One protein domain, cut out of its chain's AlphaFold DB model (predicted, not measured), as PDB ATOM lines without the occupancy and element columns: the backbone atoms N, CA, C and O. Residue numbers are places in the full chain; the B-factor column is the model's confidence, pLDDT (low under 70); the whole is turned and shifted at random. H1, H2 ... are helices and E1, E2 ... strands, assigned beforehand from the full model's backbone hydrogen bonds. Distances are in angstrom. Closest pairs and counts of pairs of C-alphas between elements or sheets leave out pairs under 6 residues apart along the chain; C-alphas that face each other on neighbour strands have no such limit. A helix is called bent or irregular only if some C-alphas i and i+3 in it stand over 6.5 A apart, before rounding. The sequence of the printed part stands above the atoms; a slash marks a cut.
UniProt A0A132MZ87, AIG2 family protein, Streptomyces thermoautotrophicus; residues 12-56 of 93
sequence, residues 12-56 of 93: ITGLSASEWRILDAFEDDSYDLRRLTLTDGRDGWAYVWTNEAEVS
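What this domain is: This is residues 12 to 56 of the 93 residues of the protein "AIG2 family protein" of Streptomyces thermoautotrophicus (UniProt A0A132MZ87). The model is a loose, flat frame: helix H1 makes one side, and after its last residue, Ser 30, a tight link leads into a two-stranded hairpin, E1 and E2, that reaches away from it. The tail after E2, residues 49 to 56, leads off from the hairpin, and only the later part of H1, residues 23 to 30, comes near the sheet. The printed part has 45 residues, with H1, E1 and E2 in that order and a sheet E1 - E2, antiparallel; its class is mixed, helices and strands. It is loose, with a radius of gyration of the C-alphas of 12.3 A and spans of 34 by 28 by 13 A.

Where its parts are: Begin at residue 12 and go on to C-alpha 17 at (8.280, 8.145, -20.045), where H1 starts; it covers residues 17 to 30, 20.5 A long. Next find E1, residues 32 to 37, 15.7 A long, from C-alpha 32 at (18.487, 5.146, -5.560). E2, residues 43 to 48, 14.6 A long, ends at C-alpha 48 at (15.936, 1.640, -2.945).

How they stand to each other: Look first at E1 and E2, an antiparallel hairpin at 147 degrees between directions; N 34 and O 46 are 2.8 A apart and N 46 and O 34 2.9 A, within hydrogen-bond range. The closest C-alphas of H1 and E2 are those of Glu 27 and Tyr 47, 7.1 A apart. H1 is irregular, with C-alphas 26 and 29 9.3 A apart, and 7 of its 10 O i to N i+4 pairs are within hydrogen-bond range.

The domain as a whole: The C-alphas farthest apart are those of Gly 14 and Ala 53, at 34.2 A. Residues 14 to 22, of which 17 to 22 belong to H1, stand free. The links H1 to E1 and E1 to E2 are tight. The printed part has no cut, and no printed residue is under 70 in pLDDT.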
ATOM      1  N   ILE A  12       5.220  -3.233 -12.057       95.56
ATOM      2  CA  ILE A  12       4.487  -2.359 -12.975       95.56
ATOM      3  C   ILE A  12       5.240  -2.331 -14.309       95.56
ATOM      4  O   ILE A  12       6.420  -1.993 -14.364       95.56
ATOM      5  N   THR A  13       4.562  -2.700 -15.396       95.44
ATOM      6  CA  THR A  13       5.149  -2.768 -16.745       95.44
ATOM      7  C   THR A  13       4.417  -1.856 -17.717       95.44
ATOM      8  O   THR A  13       3.223  -1.624 -17.560       95.44
ATOM      9  N   GLY A  14       5.106  -1.414 -18.773       95.50
ATOM     10  CA  GLY A  14       4.490  -0.620 -19.842       95.50
ATOM     11  C   GLY A  14       4.306   0.861 -19.507       95.50
ATOM     12  O   GLY A  14       3.519   1.526 -20.172       95.50
ATOM     13  N   LEU A  15       5.029   1.373 -18.504       96.12
ATOM     14  CA  LEU A  15       5.034   2.796 -18.171       96.12
ATOM     15  C   LEU A  15       5.577   3.624 -19.338       96.12
ATOM     16  O   LEU A  15       6.655   3.355 -19.875       96.12
ATOM     17  N   SER A  16       4.845   4.670 -19.698       97.12
ATOM     18  CA  SER A  16       5.353   5.732 -20.555       97.12
ATOM     19  C   SER A  16       6.451   6.530 -19.843       97.12
ATOM     20  O   SER A  16       6.516   6.588 -18.615       97.12
ATOM     21  N   ALA A  17       7.275   7.246 -20.614       95.81
ATOM     22  CA  ALA A  17       8.280   8.145 -20.045       95.81
ATOM     23  C   ALA A  17       7.663   9.232 -19.142       95.81
ATOM     24  O   ALA A  17       8.301   9.686 -18.200       95.81
ATOM     25  N   SER A  18       6.429   9.671 -19.415       94.88
ATOM     26  CA  SER A  18       5.720  10.633 -18.563       94.88
ATOM     27  C   SER A  18       5.258  10.038 -17.239       94.88
ATOM     28  O   SER A  18       5.320  10.732 -16.232       94.88
ATOM     29  N   GLU A  19       4.819   8.781 -17.224       95.75
ATOM     30  CA  GLU A  19       4.425   8.109 -15.981       95.75
ATOM     31  C   GLU A  19       5.646   7.784 -15.123       95.75
ATOM     32  O   GLU A  19       5.608   7.990 -13.915       95.75
ATOM     33  N   TRP A  20       6.755   7.380 -15.750       95.88
ATOM     34  CA  TRP A  20       8.015   7.149 -15.047       95.88
ATOM     35  C   TRP A  20       8.523   8.405 -14.330       95.88
ATOM     36  O   TRP A  20       8.887   8.343 -13.162       95.88
ATOM     37  N   ARG A  21       8.457   9.575 -14.981       95.00
ATOM     38  CA  ARG A  21       8.871  10.850 -14.362       95.00
ATOM     39  C   ARG A  21       8.062  11.228 -13.122       95.00
ATOM     40  O   ARG A  21       8.562  11.976 -12.291       95.00
ATOM     41  N   ILE A  22       6.814  10.772 -13.016       95.81
ATOM     42  CA  ILE A  22       6.002  11.006 -11.816       95.81
ATOM     43  C   ILE A  22       6.556  10.183 -10.652       95.81
ATOM     44  O   ILE A  22       6.611  10.701  -9.544       95.81
ATOM     45  N   LEU A  23       6.984   8.941 -10.904       95.25
ATOM     46  CA  LEU A  23       7.633   8.106  -9.892       95.25
ATOM     47  C   LEU A  23       8.980   8.708  -9.477       95.25
ATOM     48  O   LEU A  23       9.173   8.944  -8.292       95.25
ATOM     49  N   ASP A  24       9.837   9.075 -10.441       94.56
ATOM     50  CA  ASP A  24      11.128   9.728 -10.152       94.56
ATOM     51  C   ASP A  24      10.949  10.970  -9.265       94.56
ATOM     52  O   ASP A  24      11.648  11.143  -8.274       94.56
ATOM     53  N   ALA A  25       9.982  11.833  -9.591       95.38
ATOM     54  CA  ALA A  25       9.742  13.050  -8.824       95.38
ATOM     55  C   ALA A  25       9.109  12.797  -7.446       95.38
ATOM     56  O   ALA A  25       9.201  13.658  -6.572       95.38
ATOM     57  N   PHE A  26       8.386  11.686  -7.273       95.00
ATOM     58  CA  PHE A  26       7.759  11.339  -5.998       95.00
ATOM     59  C   PHE A  26       8.779  10.788  -5.006       95.00
ATOM     60  O   PHE A  26       8.745  11.168  -3.838       95.00
ATOM     61  N   GLU A  27       9.664   9.913  -5.483       93.31
ATOM     62  CA  GLU A  27      10.692   9.259  -4.665       93.31
ATOM     63  C   GLU A  27      11.875  10.197  -4.364       93.31
ATOM     64  O   GLU A  27      12.533  10.045  -3.332       93.31
ATOM     65  N   ASP A  28      12.072  11.217  -5.211       87.69
ATOM     66  CA  ASP A  28      13.081  12.275  -5.064       87.69
ATOM     67  C   ASP A  28      14.520  11.716  -4.965       87.69
ATOM     68  O   ASP A  28      14.772  10.522  -5.131       87.69
ATOM     69  N   ASP A  29      15.495  12.576  -4.673       86.94
ATOM     70  CA  ASP A  29      16.909  12.204  -4.510       86.94
ATOM     71  C   ASP A  29      17.182  11.327  -3.266       86.94
ATOM     72  O   ASP A  29      18.327  10.972  -2.980       86.94
ATOM     73  N   SER A  30      16.146  10.981  -2.494       88.44
ATOM     74  CA  SER A  30      16.290  10.182  -1.272       88.44
ATOM     75  C   SER A  30      16.400   8.677  -1.549       88.44
ATOM     76  O   SER A  30      16.871   7.926  -0.693       88.44
ATOM     77  N   TYR A  31      15.984   8.228  -2.736       93.56
ATOM     78  CA  TYR A  31      16.054   6.829  -3.148       93.56
ATOM     79  C   TYR A  31      16.934   6.639  -4.387       93.56
ATOM     80  O   TYR A  31      16.840   7.369  -5.370       93.56
ATOM     81  N   ASP A  32      17.716   5.559  -4.389       94.38
ATOM     82  CA  ASP A  32      18.487   5.146  -5.560       94.38
ATOM     83  C   ASP A  32      17.632   4.277  -6.487       94.38
ATOM     84  O   ASP A  32      17.126   3.230  -6.075       94.38
ATOM     85  N   LEU A  33      17.572   4.608  -7.777       95.44
ATOM     86  CA  LEU A  33      16.996   3.706  -8.774       95.44
ATOM     87  C   LEU A  33      17.958   2.540  -9.064       95.44
ATOM     88  O   LEU A  33      19.018   2.720  -9.669       95.44
ATOM     89  N   ARG A  34      17.589   1.320  -8.660       95.75
ATOM     90  CA  ARG A  34      18.412   0.109  -8.822       95.75
ATOM     91  C   ARG A  34      17.683  -0.993  -9.572       95.75
ATOM     92  O   ARG A  34      16.472  -1.164  -9.452       95.75
ATOM     93  N   ARG A  35      18.449  -1.772 -10.337       96.12
ATOM     94  CA  ARG A  35      17.959  -2.976 -11.013       96.12
ATOM     95  C   ARG A  35      18.076  -4.167 -10.070       96.12
ATOM     96  O   ARG A  35      19.160  -4.429  -9.552       96.12
ATOM     97  N   LEU A  36      16.975  -4.879  -9.874       94.12
ATOM     98  CA  LEU A  36      16.868  -6.063  -9.029       94.12
ATOM     99  C   LEU A  36      16.499  -7.279  -9.879       94.12
ATOM    100  O   LEU A  36      15.700  -7.162 -10.810       94.12
ATOM    101  N   THR A  37      17.030  -8.443  -9.513       94.56
ATOM    102  CA  THR A  37      16.562  -9.735 -10.024       94.56
ATOM    103  C   THR A  37      15.402 -10.215  -9.157       94.56
ATOM    104  O   THR A  37      15.525 -10.316  -7.937       94.56
ATOM    105  N   LEU A  38      14.262 -10.477  -9.786       94.19
ATOM    106  CA  LEU A  38      13.056 -10.984  -9.144       94.19
ATOM    107  C   LEU A  38      13.152 -12.501  -8.956       94.19
ATOM    108  O   LEU A  38      13.869 -13.195  -9.678       94.19
ATOM    109  N   THR A  39      12.374 -13.039  -8.019       93.06
ATOM    110  CA  THR A  39      12.369 -14.477  -7.699       93.06
ATOM    111  C   THR A  39      11.905 -15.365  -8.858       93.06
ATOM    112  O   THR A  39      12.210 -16.554  -8.879       93.06
ATOM    113  N   ASP A  40      11.204 -14.800  -9.844       92.00
ATOM    114  CA  ASP A  40      10.803 -15.485 -11.078       92.00
ATOM    115  C   ASP A  40      11.826 -15.359 -12.225       92.00
ATOM    116  O   ASP A  40      11.556 -15.779 -13.351       92.00
ATOM    117  N   GLY A  41      13.004 -14.793 -11.945       93.38
ATOM    118  CA  GLY A  41      14.115 -14.649 -12.884       93.38
ATOM    119  C   GLY A  41      14.017 -13.443 -13.820       93.38
ATOM    120  O   GLY A  41      14.919 -13.241 -14.634       93.38
ATOM    121  N   ARG A  42      12.955 -12.632 -13.735       94.94
ATOM    122  CA  ARG A  42      12.884 -11.345 -14.445       94.94
ATOM    123  C   ARG A  42      13.727 -10.291 -13.736       94.94
ATOM    124  O   ARG A  42      14.014 -10.407 -12.551       94.94
ATOM    125  N   ASP A  43      14.043  -9.215 -14.447       95.69
ATOM    126  CA  ASP A  43      14.610  -8.016 -13.834       95.69
ATOM    127  C   ASP A  43      13.552  -6.917 -13.709       95.69
ATOM    128  O   ASP A  43      12.732  -6.722 -14.611       95.69
ATOM    129  N   GLY A  44      13.616  -6.166 -12.614       95.12
ATOM    130  CA  GLY A  44      12.799  -4.983 -12.364       95.12
ATOM    131  C   GLY A  44      13.647  -3.811 -11.883       95.12
ATOM    132  O   GLY A  44      14.741  -4.002 -11.355       95.12
ATOM    133  N   TRP A  45      13.145  -2.595 -12.068       96.94
ATOM    134  CA  TRP A  45      13.704  -1.408 -11.425       96.94
ATOM    135  C   TRP A  45      12.916  -1.101 -10.157       96.94
ATOM    136  O   TRP A  45      11.691  -1.222 -10.151       96.94
ATOM    137  N   ALA A  46      13.622  -0.700  -9.108       96.06
ATOM    138  CA  ALA A  46      13.042  -0.276  -7.846       96.06
ATOM    139  C   ALA A  46      13.806   0.929  -7.295       96.06
ATOM    140  O   ALA A  46      15.018   1.040  -7.491       96.06
ATOM    141  N   TYR A  47      13.095   1.797  -6.586       95.88
ATOM    142  CA  TYR A  47      13.679   2.867  -5.788       95.88
ATOM    143  C   TYR A  47      14.066   2.275  -4.434       95.88
ATOM    144  O   TYR A  47      13.230   1.714  -3.727       95.88
ATOM    145  N   VAL A  48      15.356   2.316  -4.108       94.25
ATOM    146  CA  VAL A  48      15.936   1.640  -2.945       94.25
ATOM    147  C   VAL A  48      16.483   2.671  -1.974       94.25
ATOM    148  O   VAL A  48      17.325   3.490  -2.339       94.25
ATOM    149  N   TRP A  49      16.032   2.593  -0.724       93.38
ATOM    150  CA  TRP A  49      16.605   3.373   0.361       93.38
ATOM    151  C   TRP A  49      17.975   2.808   0.733       93.38
ATOM    152  O   TRP A  49      18.110   1.607   0.973       93.38
ATOM    153  N   THR A  50      18.997   3.658   0.777       88.25
ATOM    154  CA  THR A  50      20.387   3.217   0.978       88.25
ATOM    155  C   THR A  50      20.993   3.669   2.297       88.25
ATOM    156  O   THR A  50      22.044   3.158   2.686       88.25
ATOM    157  N   ASN A  51      20.333   4.577   3.020       90.62
ATOM    158  CA  ASN A  51      20.780   4.993   4.341       90.62
ATOM    159  C   ASN A  51      20.284   4.017   5.419       90.62
ATOM    160  O   ASN A  51      19.231   4.218   6.025       90.62
ATOM    161  N   GLU A  52      21.068   2.966   5.672       87.00
ATOM    162  CA  GLU A  52      20.762   1.927   6.669       87.00
ATOM    163  C   GLU A  52      20.548   2.477   8.089       87.00
ATOM    164  O   GLU A  52      19.843   1.855   8.879       87.00
ATOM    165  N   ALA A  53      21.106   3.648   8.424       89.69
ATOM    166  CA  ALA A  53      20.944   4.254   9.747       89.69
ATOM    167  C   ALA A  53      19.515   4.763  10.019       89.69
ATOM    168  O   ALA A  53      19.156   4.978  11.176       89.69
ATOM    169  N   GLU A  54      18.710   4.956   8.972       89.50
ATOM    170  CA  GLU A  54      17.315   5.411   9.056       89.50
ATOM    171  C   GLU A  54      16.304   4.262   8.893       89.50
ATOM    172  O   GLU A  54      15.095   4.486   8.896       89.50
ATOM    173  N   VAL A  55      16.784   3.021   8.773       89.56
ATOM    174  CA  VAL A  55      15.941   1.833   8.611       89.56
ATOM    175  C   VAL A  55      15.670   1.198   9.977       89.56
ATOM    176  O   VAL A  55      16.588   0.951  10.758       89.56
ATOM    177  N   SER A  56      14.398   0.915  10.269       89.69
ATOM    178  CA  SER A  56      14.019   0.167  11.474       89.69
ATOM    179  C   SER A  56      14.524  -1.278  11.412       89.69
ATOM    180  O   SER A  56      14.570  -1.888  10.347       89.69
TER     181      SER A  56